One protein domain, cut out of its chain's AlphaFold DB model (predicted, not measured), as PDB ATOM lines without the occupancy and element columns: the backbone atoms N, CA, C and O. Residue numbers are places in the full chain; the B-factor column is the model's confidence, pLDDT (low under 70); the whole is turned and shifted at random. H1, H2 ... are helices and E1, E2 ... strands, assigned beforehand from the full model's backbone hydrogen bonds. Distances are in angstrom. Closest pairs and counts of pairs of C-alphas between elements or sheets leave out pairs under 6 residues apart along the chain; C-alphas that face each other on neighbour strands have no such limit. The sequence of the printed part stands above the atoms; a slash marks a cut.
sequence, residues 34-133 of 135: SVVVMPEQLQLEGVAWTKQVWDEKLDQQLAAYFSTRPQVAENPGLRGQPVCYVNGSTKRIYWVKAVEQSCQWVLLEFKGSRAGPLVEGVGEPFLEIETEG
ATOM      1  N   SER A  34      -4.405  34.082 -31.054       78.00
ATOM      2  CA  SER A  34      -3.435  33.293 -31.806       78.00
ATOM      3  C   SER A  34      -4.113  32.690 -33.039       78.00
ATOM      4  O   SER A  34      -5.229  32.165 -32.955       78.00
ATOM      5  N   VAL A  35      -3.454  32.780 -34.189       82.88
ATOM      6  CA  VAL A  35      -3.913  32.272 -35.484       82.88
ATOM      7  C   VAL A  35      -2.862  31.303 -36.011       82.88
ATOM      8  O   VAL A  35      -1.668  31.522 -35.854       82.88
ATOM      9  N   VAL A  36      -3.302  30.197 -36.604       84.00
ATOM     10  CA  VAL A  36      -2.389  29.220 -37.208       84.00
ATOM     11  C   VAL A  36      -2.155  29.605 -38.659       84.00
ATOM     12  O   VAL A  36      -3.119  29.797 -39.407       84.00
ATOM     13  N   VAL A  37      -0.891  29.712 -39.057       86.69
ATOM     14  CA  VAL A  37      -0.527  30.029 -40.439       86.69
ATOM     15  C   VAL A  37      -0.690  28.774 -41.285       86.69
ATOM     16  O   VAL A  37      -0.086  27.736 -41.027       86.69
ATOM     17  N   MET A  38      -1.539  28.868 -42.309       90.44
ATOM     18  CA  MET A  38      -1.847  27.758 -43.211       90.44
ATOM     19  C   MET A  38      -1.062  27.937 -44.518       90.44
ATOM     20  O   MET A  38      -1.492  28.742 -45.359       90.44
ATOM     21  N   PRO A  39       0.065  27.220 -44.711       91.69
ATOM     22  CA  PRO A  39       0.987  27.465 -45.817       91.69
ATOM     23  C   PRO A  39       0.359  27.120 -47.172       91.69
ATOM     24  O   PRO A  39      -0.510  26.255 -47.266       91.69
ATOM     25  N   GLU A  40       0.817  27.764 -48.245       93.50
ATOM     26  CA  GLU A  40       0.311  27.510 -49.606       93.50
ATOM     27  C   GLU A  40       0.674  26.110 -50.129       93.50
ATOM     28  O   GLU A  40      -0.059  25.522 -50.928       93.50
ATOM     29  N   GLN A  41       1.780  25.545 -49.644       93.00
ATOM     30  CA  GLN A  41       2.194  24.171 -49.909       93.00
ATOM     31  C   GLN A  41       2.504  23.458 -48.598       93.00
ATOM     32  O   GLN A  41       3.098  24.033 -47.690       93.00
ATOM     33  N   LEU A  42       2.105  22.195 -48.514       92.56
ATOM     34  CA  LEU A  42       2.260  21.360 -47.333       92.56
ATOM     35  C   LEU A  42       2.900  20.032 -47.744       92.56
ATOM     36  O   LEU A  42       2.386  19.341 -48.621       92.56
ATOM     37  N   GLN A  43       4.016  19.661 -47.120       91.62
ATOM     38  CA  GLN A  43       4.673  18.378 -47.371       91.62
ATOM     39  C   GLN A  43       4.266  17.388 -46.277       91.62
ATOM     40  O   GLN A  43       4.657  17.548 -45.125       91.62
ATOM     41  N   LEU A  44       3.494  16.359 -46.627       90.25
ATOM     42  CA  LEU A  44       3.037  15.321 -45.699       90.25
ATOM     43  C   LEU A  44       3.428  13.957 -46.239       90.25
ATOM     44  O   LEU A  44       3.111  13.656 -47.384       90.25
ATOM     45  N   GLU A  45       4.070  13.120 -45.424       88.44
ATOM     46  CA  GLU A  45       4.347  11.717 -45.785       88.44
ATOM     47  C   GLU A  45       5.157  11.582 -47.095       88.44
ATOM     48  O   GLU A  45       4.977  10.647 -47.869       88.44
ATOM     49  N   GLY A  46       6.030  12.552 -47.392       89.44
ATOM     50  CA  GLY A  46       6.776  12.592 -48.657       89.44
ATOM     51  C   GLY A  46       5.953  13.038 -49.873       89.44
ATOM     52  O   GLY A  46       6.476  13.067 -50.984       89.44
ATOM     53  N   VAL A  47       4.707  13.471 -49.674       93.50
ATOM     54  CA  VAL A  47       3.792  13.965 -50.709       93.50
ATOM     55  C   VAL A  47       3.582  15.474 -50.573       93.50
ATOM     56  O   VAL A  47       3.303  15.977 -49.485       93.50
ATOM     57  N   ALA A  48       3.694  16.196 -51.690       94.75
ATOM     58  CA  ALA A  48       3.400  17.625 -51.750       94.75
ATOM     59  C   ALA A  48       1.896  17.854 -51.934       94.75
ATOM     60  O   ALA A  48       1.266  17.266 -52.817       94.75
ATOM     61  N   TRP A  49       1.332  18.731 -51.118       96.88
ATOM     62  CA  TRP A  49      -0.061  19.135 -51.156       96.88
ATOM     63  C   TRP A  49      -0.149  20.629 -51.414       96.88
ATOM     64  O   TRP A  49       0.544  21.413 -50.769       96.88
ATOM     65  N   THR A  50      -1.030  21.031 -52.321       97.19
ATOM     66  CA  THR A  50      -1.210  22.442 -52.676       97.19
ATOM     67  C   THR A  50      -2.520  22.941 -52.104       97.19
ATOM     68  O   THR A  50      -3.552  22.284 -52.254       97.19
ATOM     69  N   LYS A  51      -2.493  24.099 -51.456       96.56
ATOM     70  CA  LYS A  51      -3.701  24.759 -50.974       96.56
ATOM     71  C   LYS A  51      -4.584  25.127 -52.164       96.56
ATOM     72  O   LYS A  51      -4.134  25.728 -53.137       96.56
ATOM     73  N   GLN A  52      -5.843  24.718 -52.110       95.38
ATOM     74  CA  GLN A  52      -6.832  25.022 -53.134       95.38
ATOM     75  C   GLN A  52      -7.642  26.242 -52.697       95.38
ATOM     76  O   GLN A  52      -8.067  26.334 -51.544       95.38
ATOM     77  N   VAL A  53      -7.911  27.151 -53.637       94.56
ATOM     78  CA  VAL A  53      -8.911  28.203 -53.435       94.56
ATOM     79  C   VAL A  53     -10.270  27.551 -53.184       94.56
ATOM     80  O   VAL A  53     -10.669  26.629 -53.901       94.56
ATOM     81  N   TRP A  54     -10.958  28.023 -52.150       94.44
ATOM     82  CA  TRP A  54     -12.280  27.528 -51.794       94.44
ATOM     83  C   TRP A  54     -13.292  27.837 -52.903       94.44
ATOM     84  O   TRP A  54     -13.331  28.959 -53.407       94.44
ATOM     85  N   ASP A  55     -14.102  26.850 -53.283       93.38
ATOM     86  CA  ASP A  55     -15.112  26.977 -54.333       93.38
ATOM     87  C   ASP A  55     -16.454  26.361 -53.909       93.38
ATOM     88  O   ASP A  55     -16.546  25.593 -52.951       93.38
ATOM     89  N   GLU A  56     -17.513  26.675 -54.657       94.94
ATOM     90  CA  GLU A  56     -18.868  26.187 -54.369       94.94
ATOM     91  C   GLU A  56     -18.971  24.651 -54.449       94.94
ATOM     92  O   GLU A  56     -19.787  24.026 -53.770       94.94
ATOM     93  N   LYS A  57     -18.123  23.999 -55.257       93.00
ATOM     94  CA  LYS A  57     -18.129  22.535 -55.381       93.00
ATOM     95  C   LYS A  57     -17.668  21.872 -54.087       93.00
ATOM     96  O   LYS A  57     -18.194  20.816 -53.735       93.00
ATOM     97  N   LEU A  58     -16.698  22.461 -53.388       93.88
ATOM     98  CA  LEU A  58     -16.275  22.011 -52.062       93.88
ATOM     99  C   LEU A  58     -17.392  22.171 -51.031       93.88
ATOM    100  O   LEU A  58     -17.634  21.230 -50.274       93.88
ATOM    101  N   ASP A  59     -18.117  23.293 -51.050       94.25
ATOM    102  CA  ASP A  59     -19.262  23.509 -50.157       94.25
ATOM    103  C   ASP A  59     -20.349  22.454 -50.368       94.25
ATOM    104  O   ASP A  59     -20.798  21.813 -49.418       94.25
ATOM    105  N   GLN A  60     -20.726  22.204 -51.625       95.25
ATOM    106  CA  GLN A  60     -21.714  21.179 -51.969       95.25
ATOM    107  C   GLN A  60     -21.248  19.777 -51.549       95.25
ATOM    108  O   GLN A  60     -22.032  18.989 -51.012       95.25
ATOM    109  N   GLN A  61     -19.964  19.461 -51.752       94.31
ATOM    110  CA  GLN A  61     -19.371  18.183 -51.359       94.31
ATOM    111  C   GLN A  61     -19.396  17.984 -49.833       94.31
ATOM    112  O   GLN A  61     -19.739  16.896 -49.363       94.31
ATOM    113  N   LEU A  62     -19.082  19.024 -49.057       94.12
ATOM    114  CA  LEU A  62     -19.157  18.991 -47.595       94.12
ATOM    115  C   LEU A  62     -20.594  18.916 -47.084       94.12
ATOM    116  O   LEU A  62     -20.884  18.103 -46.207       94.12
ATOM    117  N   ALA A  63     -21.510  19.695 -47.658       93.81
ATOM    118  CA  ALA A  63     -22.922  19.656 -47.296       93.81
ATOM    119  C   ALA A  63     -23.518  18.254 -47.509       93.81
ATOM    120  O   ALA A  63     -24.210  17.731 -46.634       93.81
ATOM    121  N   ALA A  64     -23.190  17.603 -48.630       93.75
ATOM    122  CA  ALA A  64     -23.587  16.222 -48.897       93.75
ATOM    123  C   ALA A  64     -22.955  15.218 -47.912       93.75
ATOM    124  O   ALA A  64     -23.588  14.240 -47.508       93.75
ATOM    125  N   TYR A  65     -21.706  15.445 -47.496       94.12
ATOM    126  CA  TYR A  65     -21.061  14.606 -46.488       94.12
ATOM    127  C   TYR A  65     -21.756  14.710 -45.124       94.12
ATOM    128  O   TYR A  65     -22.082  13.678 -44.532       94.12
ATOM    129  N   PHE A  66     -22.023  15.927 -44.647       93.69
ATOM    130  CA  PHE A  66     -22.629  16.164 -43.336       93.69
ATOM    131  C   PHE A  66     -24.112  15.792 -43.281       93.69
ATOM    132  O   PHE A  66     -24.564  15.290 -42.255       93.69
ATOM    133  N   SER A  67     -24.862  15.929 -44.380       93.62
ATOM    134  CA  SER A  67     -26.274  15.513 -44.423       93.62
ATOM    135  C   SER A  67     -26.460  14.008 -44.211       93.62
ATOM    136  O   SER A  67     -27.465  13.575 -43.653       93.62
ATOM    137  N   THR A  68     -25.469  13.203 -44.606       92.00
ATOM    138  CA  THR A  68     -25.470  11.745 -44.398       92.00
ATOM    139  C   THR A  68     -24.844  11.320 -43.067       92.00
ATOM    140  O   THR A  68     -24.921  10.146 -42.704       92.00
ATOM    141  N   ARG A  69     -24.206  12.249 -42.341       91.31
ATOM    142  CA  ARG A  69     -23.498  12.010 -41.072       91.31
ATOM    143  C   ARG A  69     -23.727  13.175 -40.095       91.31
ATOM    144  O   ARG A  69     -22.767  13.860 -39.737       91.31
ATOM    145  N   PRO A  70     -24.973  13.421 -39.653       88.25
ATOM    146  CA  PRO A  70     -25.301  14.572 -38.809       88.25
ATOM    147  C   PRO A  70     -24.497  14.610 -37.503       88.25
ATOM    148  O   PRO A  70     -24.019  15.666 -37.108       88.25
ATOM    149  N   GLN A  71     -24.224  13.450 -36.899       89.50
ATOM    150  CA  GLN A  71     -23.402  13.326 -35.693       89.50
ATOM    151  C   GLN A  71     -21.962  13.830 -35.875       89.50
ATOM    152  O   GLN A  71     -21.302  14.210 -34.916       89.50
ATOM    153  N   VAL A  72     -21.456  13.823 -37.110       89.62
ATOM    154  CA  VAL A  72     -20.120  14.327 -37.432       89.62
ATOM    155  C   VAL A  72     -20.131  15.852 -37.515       89.62
ATOM    156  O   VAL A  72     -19.177  16.489 -37.082       89.62
ATOM    157  N   ALA A  73     -21.221  16.442 -38.015       88.25
ATOM    158  CA  ALA A  73     -21.386  17.893 -38.102       88.25
ATOM    159  C   ALA A  73     -21.448  18.571 -36.719       88.25
ATOM    160  O   ALA A  73     -21.118  19.745 -36.591       88.25
ATOM    161  N   GLU A  74     -21.830  17.825 -35.679       88.31
ATOM    162  CA  GLU A  74     -21.854  18.294 -34.289       88.31
ATOM    163  C   GLU A  74     -20.461  18.338 -33.633       88.31
ATOM    164  O   GLU A  74     -20.328  18.804 -32.498       88.31
ATOM    165  N   ASN A  75     -19.403  17.893 -34.327       89.25
ATOM    166  CA  ASN A  75     -18.047  17.902 -33.790       89.25
ATOM    167  C   ASN A  75     -17.573  19.350 -33.518       89.25
ATOM    168  O   ASN A  75     -17.455  20.156 -34.449       89.25
ATOM    169  N   PRO A  76     -17.237  19.706 -32.261       89.50
ATOM    170  CA  PRO A  76     -16.823  21.063 -31.904       89.50
ATOM    171  C   PRO A  76     -15.497  21.500 -32.550       89.50
ATOM    172  O   PRO A  76     -15.211  22.697 -32.585       89.50
ATOM    173  N   GLY A  77     -14.689  20.563 -33.047       90.06
ATOM    174  CA  GLY A  77     -13.458  20.821 -33.786       90.06
ATOM    175  C   GLY A  77     -13.674  21.287 -35.230       90.06
ATOM    176  O   GLY A  77     -12.759  21.862 -35.807       90.06
ATOM    177  N   LEU A  78     -14.883  21.150 -35.789       91.75
ATOM    178  CA  LEU A  78     -15.238  21.661 -37.125       91.75
ATOM    179  C   LEU A  78     -15.630  23.151 -37.129       91.75
ATOM    180  O   LEU A  78     -16.298  23.636 -38.042       91.75
ATOM    181  N   ARG A  79     -15.256  23.898 -36.089       86.31
ATOM    182  CA  ARG A  79     -15.540  25.333 -35.981       86.31
ATOM    183  C   ARG A  79     -14.444  26.150 -36.658       86.31
ATOM    184  O   ARG A  79     -13.263  25.873 -36.487       86.31
ATOM    185  N   GLY A  80     -14.847  27.219 -37.339       86.38
ATOM    186  CA  GLY A  80     -13.940  28.130 -38.038       86.38
ATOM    187  C   GLY A  80     -13.912  27.896 -39.546       86.38
ATOM    188  O   GLY A  80     -14.710  27.125 -40.078       86.38
ATOM    189  N   GLN A  81     -13.011  28.602 -40.227       90.56
ATOM    190  CA  GLN A  81     -12.877  28.526 -41.678       90.56
ATOM    191  C   GLN A  81     -12.049  27.289 -42.062       90.56
ATOM    192  O   GLN A  81     -10.877  27.218 -41.683       90.56
ATOM    193  N   PRO A  82     -12.612  26.328 -42.813       95.12
ATOM    194  CA  PRO A  82     -11.836  25.215 -43.337       95.12
ATOM    195  C   PRO A  82     -10.844  25.659 -44.415       95.12
ATOM    196  O   PRO A  82     -11.097  26.596 -45.177       95.12
ATOM    197  N   VAL A  83      -9.745  24.916 -44.525       96.06
ATOM    198  CA  VAL A  83      -8.755  25.041 -45.602       96.06
ATOM    199  C   VAL A  83      -8.638  23.713 -46.337       96.06
ATOM    200  O   VAL A  83      -8.515  22.659 -45.717       96.06
ATOM    201  N   CYS A  84      -8.671  23.759 -47.668       97.12
ATOM    202  CA  CYS A  84      -8.548  22.583 -48.522       97.12
ATOM    203  C   CYS A  84      -7.139  22.493 -49.115       97.12
ATOM    204  O   CYS A  84      -6.642  23.454 -49.699       97.12
ATOM    205  N   TYR A  85      -6.535  21.315 -49.021       97.50
ATOM    206  CA  TYR A  85      -5.314  20.944 -49.723       97.50
ATOM    207  C   TYR A  85      -5.595  19.822 -50.716       97.50
ATOM    208  O   TYR A  85      -6.365  18.906 -50.423       97.50
ATOM    209  N   VAL A  86      -4.936  19.853 -51.871       96.94
ATOM    210  CA  VAL A  86      -5.125  18.868 -52.938       96.94
ATOM    211  C   VAL A  86      -3.826  18.203 -53.364       96.94
ATOM    212  O   VAL A  86      -2.770  18.831 -53.437       96.94
ATOM    213  N   ASN A  87      -3.944  16.920 -53.692       96.06
ATOM    214  CA  ASN A  87      -2.947  16.146 -54.414       96.06
ATOM    215  C   ASN A  87      -3.677  15.236 -55.416       96.06
ATOM    216  O   ASN A  87      -4.379  14.293 -55.033       96.06
ATOM    217  N   GLY A  88      -3.563  15.550 -56.708       93.50
ATOM    218  CA  GLY A  88      -4.299  14.846 -57.760       93.50
ATOM    219  C   GLY A  88      -5.815  14.904 -57.532       93.50
ATOM    220  O   GLY A  88      -6.407  15.980 -57.513       93.50
ATOM    221  N   SER A  89      -6.448  13.742 -57.359       92.62
ATOM    222  CA  SER A  89      -7.887  13.611 -57.071       92.62
ATOM    223  C   SER A  89      -8.223  13.521 -55.577       92.62
ATOM    224  O   SER A  89      -9.399  13.382 -55.218       92.62
ATOM    225  N   THR A  90      -7.210  13.576 -54.708       96.06
ATOM    226  CA  THR A  90      -7.384  13.523 -53.256       96.06
ATOM    227  C   THR A  90      -7.409  14.931 -52.687       96.06
ATOM    228  O   THR A  90      -6.591  15.776 -53.051       96.06
ATOM    229  N   LYS A  91      -8.347  15.174 -51.774       96.56
ATOM    230  CA  LYS A  91      -8.493  16.432 -51.050       96.56
ATOM    231  C   LYS A  91      -8.412  16.167 -49.555       96.56
ATOM    232  O   LYS A  91      -9.044  15.232 -49.069       96.56
ATOM    233  N   ARG A  92      -7.676  16.995 -48.828       97.12
ATOM    234  CA  ARG A  92      -7.618  17.004 -47.366       97.12
ATOM    235  C   ARG A  92      -8.128  18.355 -46.885       97.12
ATOM    236  O   ARG A  92      -7.554  19.385 -47.229       97.12
ATOM    237  N   ILE A  93      -9.226  18.347 -46.141       97.00
ATOM    238  CA  ILE A  93      -9.852  19.553 -45.599       97.00
ATOM    239  C   ILE A  93      -9.546  19.610 -44.112       97.00
ATOM    240  O   ILE A  93      -9.856  18.664 -43.391       97.00
ATOM    241  N   TYR A  94      -8.949  20.714 -43.677       96.75
ATOM    242  CA  TYR A  94      -8.559  20.932 -42.294       96.75
ATOM    243  C   TYR A  94      -9.360  22.068 -41.673       96.75
ATOM    244  O   TYR A  94      -9.452  23.156 -42.242       96.75
ATOM    245  N   TRP A  95      -9.864  21.827 -40.469       96.12
ATOM    246  CA  TRP A  95     -10.269  22.863 -39.528       96.12
ATOM    247  C   TRP A  95      -9.177  22.960 -38.484       96.12
ATOM    248  O   TRP A  95      -8.883  21.966 -37.827       96.12
ATOM    249  N   VAL A  96      -8.550  24.124 -38.360       94.00
ATOM    250  CA  VAL A  96      -7.393  24.315 -37.484       94.00
ATOM    251  C   VAL A  96      -7.668  25.471 -36.540       94.00
ATOM    252  O   VAL A  96      -8.142  26.530 -36.952       94.00
ATOM    253  N   LYS A  97      -7.367  25.271 -35.260       91.31
ATOM    254  CA  LYS A  97      -7.445  26.307 -34.231       91.31
ATOM    255  C   LYS A  97      -6.147  26.350 -33.435       91.31
ATOM    256  O   LYS A  97      -5.598  25.306 -33.087       91.31
ATOM    257  N   ALA A  98      -5.678  27.552 -33.124       89.31
ATOM    258  CA  ALA A  98      -4.566  27.732 -32.202       89.31
ATOM    259  C   ALA A  98      -5.025  27.419 -30.769       89.31
ATOM    260  O   ALA A  98      -6.147  27.754 -30.379       89.31
ATOM    261  N   VAL A  99      -4.159  26.774 -29.995       87.56
ATOM    262  CA  VAL A  99      -4.357  26.446 -28.582       87.56
ATOM    263  C   VAL A  99      -3.039  26.690 -27.857       87.56
ATOM    264  O   VAL A  99      -2.121  25.879 -27.946       87.56
ATOM    265  N   GLU A 100      -2.961  27.810 -27.138       82.94
ATOM    266  CA  GLU A 100      -1.771  28.245 -26.393       82.94
ATOM    267  C   GLU A 100      -0.504  28.277 -27.270       82.94
ATOM    268  O   GLU A 100      -0.318  29.214 -28.042       82.94
ATOM    269  N   GLN A 101       0.351  27.255 -27.162       81.12
ATOM    270  CA  GLN A 101       1.623  27.108 -27.885       81.12
ATOM    271  C   GLN A 101       1.570  26.042 -28.995       81.12
ATOM    272  O   GLN A 101       2.596  25.687 -29.567       81.12
ATOM    273  N   SER A 102       0.391  25.486 -29.277       86.56
ATOM    274  CA  SER A 102       0.181  24.458 -30.296       86.56
ATOM    275  C   SER A 102      -1.088  24.737 -31.106       86.56
ATOM    276  O   SER A 102      -1.751  25.761 -30.944       86.56
ATOM    277  N   CYS A 103      -1.446  23.830 -32.003       90.88
ATOM    278  CA  CYS A 103      -2.731  23.859 -32.675       90.88
ATOM    279  C   CYS A 103      -3.482  22.554 -32.444       90.88
ATOM    280  O   CYS A 103      -2.889  21.508 -32.197       90.88
ATOM    281  N   GLN A 104      -4.801  22.617 -32.533       93.50
ATOM    282  CA  GLN A 104      -5.643  21.442 -32.694       93.50
ATOM    283  C   GLN A 104      -6.241  21.494 -34.087       93.50
ATOM    284  O   GLN A 104      -6.653  22.565 -34.547       93.50
ATOM    285  N   TRP A 105      -6.321  20.345 -34.739       95.44
ATOM    286  CA  TRP A 105      -6.900  20.252 -36.064       95.44
ATOM    287  C   TRP A 105      -7.816  19.048 -36.205       95.44
ATOM    288  O   TRP A 105      -7.654  18.021 -35.549       95.44
ATOM    289  N   VAL A 106      -8.785  19.199 -37.100       96.44
ATOM    290  CA  VAL A 106      -9.666  18.136 -37.572       96.44
ATOM    291  C   VAL A 106      -9.498  18.024 -39.078       96.44
ATOM    292  O   VAL A 106      -9.561  19.027 -39.787       96.44
ATOM    293  N   LEU A 107      -9.281  16.807 -39.560       96.44
ATOM    294  CA  LEU A 107      -9.063  16.456 -40.953       96.44
ATOM    295  C   LEU A 107     -10.235  15.628 -41.478       96.44
ATOM    296  O   LEU A 107     -10.604  14.606 -40.899       96.44
ATOM    297  N   LEU A 108     -10.745  16.025 -42.640       96.88
ATOM    298  CA  LEU A 108     -11.581  15.201 -43.498       96.88
ATOM    299  C   LEU A 108     -10.880  14.959 -44.839       96.88
ATOM    300  O   LEU A 108     -10.585  15.900 -45.577       96.88
ATOM    301  N   GLU A 109     -10.642  13.694 -45.177       97.12
ATOM    302  CA  GLU A 109     -10.054  13.311 -46.462       97.12
ATOM    303  C   GLU A 109     -11.130  12.836 -47.446       97.12
ATOM    304  O   GLU A 109     -11.966  11.990 -47.122       97.12
ATOM    305  N   PHE A 110     -11.065  13.337 -48.678       96.94
ATOM    306  CA  PHE A 110     -11.839  12.856 -49.814       96.94
ATOM    307  C   PHE A 110     -10.923  12.253 -50.875       96.94
ATOM    308  O   PHE A 110     -10.010  12.915 -51.361       96.94
ATOM    309  N   LYS A 111     -11.227  11.032 -51.314       95.94
ATOM    310  CA  LYS A 111     -10.652  10.410 -52.516       95.94
ATOM    311  C   LYS A 111     -11.724  10.404 -53.600       95.94
ATOM    312  O   LYS A 111     -12.614   9.547 -53.604       95.94
ATOM    313  N   GLY A 112     -11.697  11.407 -54.480       91.31
ATOM    314  CA  GLY A 112     -12.818  11.693 -55.378       91.31
ATOM    315  C   GLY A 112     -14.083  12.057 -54.590       91.31
ATOM    316  O   GLY A 112     -14.090  13.030 -53.841       91.31
ATOM    317  N   SER A 113     -15.153  11.269 -54.743       88.75
ATOM    318  CA  SER A 113     -16.422  11.449 -54.014       88.75
ATOM    319  C   SER A 113     -16.489  10.706 -52.676       88.75
ATOM    320  O   SER A 113     -17.428  10.909 -51.906       88.75
ATOM    321  N   ARG A 114     -15.521   9.830 -52.379       93.25
ATOM    322  CA  ARG A 114     -15.527   9.020 -51.157       93.25
ATOM    323  C   ARG A 114     -14.830   9.762 -50.032       93.25
ATOM    324  O   ARG A 114     -13.660  10.105 -50.164       93.25
ATOM    325  N   ALA A 115     -15.544   9.955 -48.933       94.94
ATOM    326  CA  ALA A 115     -15.007  10.543 -47.719       94.94
ATOM    327  C   ALA A 115     -14.496   9.464 -46.755       94.94
ATOM    328  O   ALA A 115     -15.147   8.429 -46.581       94.94
ATOM    329  N   GLY A 116     -13.356   9.727 -46.124       92.88
ATOM    330  CA  GLY A 116     -12.847   8.957 -44.995       92.88
ATOM    331  C   GLY A 116     -13.538   9.305 -43.667       92.88
ATOM    332  O   GLY A 116     -14.473  10.117 -43.631       92.88
ATOM    333  N   PRO A 117     -13.100   8.680 -42.560       92.44
ATOM    334  CA  PRO A 117     -13.461   9.139 -41.223       92.44
ATOM    335  C   PRO A 117     -12.861  10.526 -40.952       92.44
ATOM    336  O   PRO A 117     -11.857  10.899 -41.562       92.44
ATOM    337  N   LEU A 118     -13.458  11.267 -40.015       94.38
ATOM    338  CA  LEU A 118     -12.760  12.404 -39.424       94.38
ATOM    339  C   LEU A 118     -11.566  11.908 -38.615       94.38
ATOM    340  O   LEU A 118     -11.662  10.908 -37.902       94.38
ATOM    341  N   VAL A 119     -10.466  12.640 -38.717       94.94
ATOM    342  CA  VAL A 119      -9.253  12.418 -37.936       94.94
ATOM    343  C   VAL A 119      -8.954  13.691 -37.166       94.94
ATOM    344  O   VAL A 119      -9.006  14.777 -37.732       94.94
ATOM    345  N   GLU A 120      -8.644  13.570 -35.884       94.56
ATOM    346  CA  GLU A 120      -8.279  14.702 -35.035       94.56
ATOM    347  C   GLU A 120      -6.809  14.593 -34.644       94.56
ATOM    348  O   GLU A 120      -6.280  13.490 -34.488       94.56
ATOM    349  N   GLY A 121      -6.155  15.735 -34.465       93.31
ATOM    350  CA  GLY A 121      -4.766  15.781 -34.042       93.31
ATOM    351  C   GLY A 121      -4.370  17.111 -33.420       93.31
ATOM    352  O   GLY A 121      -5.160  18.056 -33.331       93.31
ATOM    353  N   VAL A 122      -3.130  17.151 -32.937       92.12
ATOM    354  CA  VAL A 122      -2.542  18.289 -32.226       92.12
ATOM    355  C   VAL A 122      -1.135  18.533 -32.765       92.12
ATOM    356  O   VAL A 122      -0.375  17.583 -32.944       92.12
ATOM    357  N   GLY A 123      -0.778  19.794 -33.000       89.06
ATOM    358  CA  GLY A 123       0.538  20.192 -33.496       89.06
ATOM    359  C   GLY A 123       0.720  19.876 -34.978       89.06
ATOM    360  O   GLY A 123       0.092  20.501 -35.831       89.06
ATOM    361  N   GLU A 124       1.594  18.923 -35.303       87.81
ATOM    362  CA  GLU A 124       1.881  18.565 -36.697       87.81
ATOM    363  C   GLU A 124       0.592  18.246 -37.473       87.81
ATOM    364  O   GLU A 124      -0.257  17.525 -36.951       87.81
ATOM    365  N   PRO A 125       0.425  18.747 -38.708       84.06
ATOM    366  CA  PRO A 125       1.472  19.358 -39.526       84.06
ATOM    367  C   PRO A 125       1.563  20.891 -39.432       84.06
ATOM    368  O   PRO A 125       2.325  21.493 -40.186       84.06
ATOM    369  N   PHE A 126       0.811  21.536 -38.536       85.69
ATOM    370  CA  PHE A 126       0.758  22.997 -38.436       85.69
ATOM    371  C   PHE A 126       1.430  23.468 -37.145       85.69
ATOM    372  O   PHE A 126       0.829  23.498 -36.074       85.69
ATOM    373  N   LEU A 127       2.711  23.812 -37.244       74.69
ATOM    374  CA  LEU A 127       3.521  24.212 -36.088       74.69
ATOM    375  C   LEU A 127       3.644  25.733 -35.934       74.69
ATOM    376  O   LEU A 127       4.036  26.208 -34.871       74.69
ATOM    377  N   GLU A 128       3.312  26.495 -36.976       77.81
ATOM    378  CA  GLU A 128       3.474  27.946 -36.988       77.81
ATOM    379  C   GLU A 128       2.201  28.647 -36.507       77.81
ATOM    380  O   GLU A 128       1.128  28.545 -37.110       77.81
ATOM    381  N   ILE A 129       2.332  29.349 -35.381       75.44
ATOM    382  CA  ILE A 129       1.254  30.089 -34.736       75.44
ATOM    383  C   ILE A 129       1.689  31.540 -34.645       75.44
ATOM    384  O   ILE A 129       2.660  31.874 -33.968       75.44
ATOM    385  N   GLU A 130       0.935  32.405 -35.300       78.25
ATOM    386  CA  GLU A 130       1.100  33.840 -35.204       78.25
ATOM    387  C   GLU A 130       0.207  34.386 -34.099       78.25
ATOM    388  O   GLU A 130      -0.934  33.970 -33.894       78.25
ATOM    389  N   THR A 131       0.750  35.331 -33.348       70.44
ATOM    390  CA  THR A 131       0.012  36.047 -32.317       70.44
ATOM    391  C   THR A 131      -0.467  37.352 -32.935       70.44
ATOM    392  O   THR A 131       0.343  38.242 -33.184       70.44
ATOM    393  N   GLU A 132      -1.766  37.469 -33.213       62.97
ATOM    394  CA  GLU A 132      -2.341  38.706 -33.740       62.97
ATOM    395  C   GLU A 132      -2.402  39.731 -32.594       62.97
ATOM    396  O   GLU A 132      -3.307  39.725 -31.756       62.97
ATOM    397  N   GLY A 133      -1.353  40.550 -32.494       49.84
ATOM    398  CA  GLY A 133      -1.254  41.668 -31.563       49.84
ATOM    399  C   GLY A 133      -1.643  42.971 -32.254       49.84
ATOM    400  O   GLY A 133      -1.015  43.360 -33.235       49.84
TER     401      GLY A 133
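What this domain is: This is residues 34 to 133 of the 135 residues of an uncharacterized protein of Planctomycetes bacterium FF011L (UniProt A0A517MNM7). What is the main picture? One six-stranded antiparallel sheet, strongly twisted and curled like part of a barrel, makes the body; helix H1 grazes it at one end of the longest axis, and the small pair of strands E1 and E8 lies at the other end. What are its parts and size? The printed part has 100 residues, with two named helices and eight named strands in the order E1 E2 E3 H1 H2 E4 E5 E6 E7 E8, and its class is mixed, helices and strands. The large sheet runs E2 E3 E4 E5 E6 E7. The whole is compact, with a radius of gyration of the C-alphas of 13.5 A and spans of 38 by 30 by 23 A.

Where its parts are: What comes first? E1 is residues 34 to 36, beginning at C-alpha 34 at (-3.435, 33.293, -31.806); E2 is residues 41 to 44, and E3 is residues 47 to 52, 15.5 A long. Where are the helices? H1 is residues 56 to 67, 16.4 A long, and H2 is residues 70 to 73. Which strands follow? E4 is residues 83 to 87, 13.8 A; E5 is 90 to 99, 28.0 A; E6 is 102 to 111, 28.4 A; E7 is 114 to 122, 24.8 A. E8 is residues 129 to 132, ending at C-alpha 132 at (-2.341, 38.706, -33.740).

How they stand to each other: How is the large sheet joined? E2 and E3 form a hairpin, with N 42 and O 49 2.9 A apart; E3 is staggered, pairing with E2 over residues 47 to 50 and with E4 over 50 to 52, where N 52 and O 84 are 2.8 A apart. E4, E5, E6 and E7 form a meander, each strand the antiparallel neighbour of the one before, with N 85 and O 92 at 2.8 A, N 95 and O 106 at 2.9 A, and N 107 and O 119 at 2.7 A. Where are the helices? H1 only grazes the sheet with its residues 58 to 65; its closest C-alphas to E7 are those of Tyr 65 and Ala 115, 7.4 A apart. H2 is not on the sheet, and is close to but not clearly touching H1, the C-alphas of Phe 66 and Ala 73 being 5.7 A apart. In H1 every O i to N i+4 pair is within hydrogen-bond range, and H2 is too short for such a pair. What of E1 and E8? They are antiparallel neighbours, with N 35 and O 130 at 2.8 A. The closest C-alphas of E1 and E5 are those of Val 35 and Ala 98, 5.6 A apart.

The domain as a whole: How far does it reach? The two C-alphas farthest apart are those of Arg 114 and Gly 133, 40.7 A. Are there cuts or long links? The printed part has no cut and no long link; H2 to E4, with 9 residues between them, and E7 to E8, with 6, are short but not tight. Where is confidence low? The mean pLDDT of the printed part is 90.6, and residues 132 to 133 are under 70.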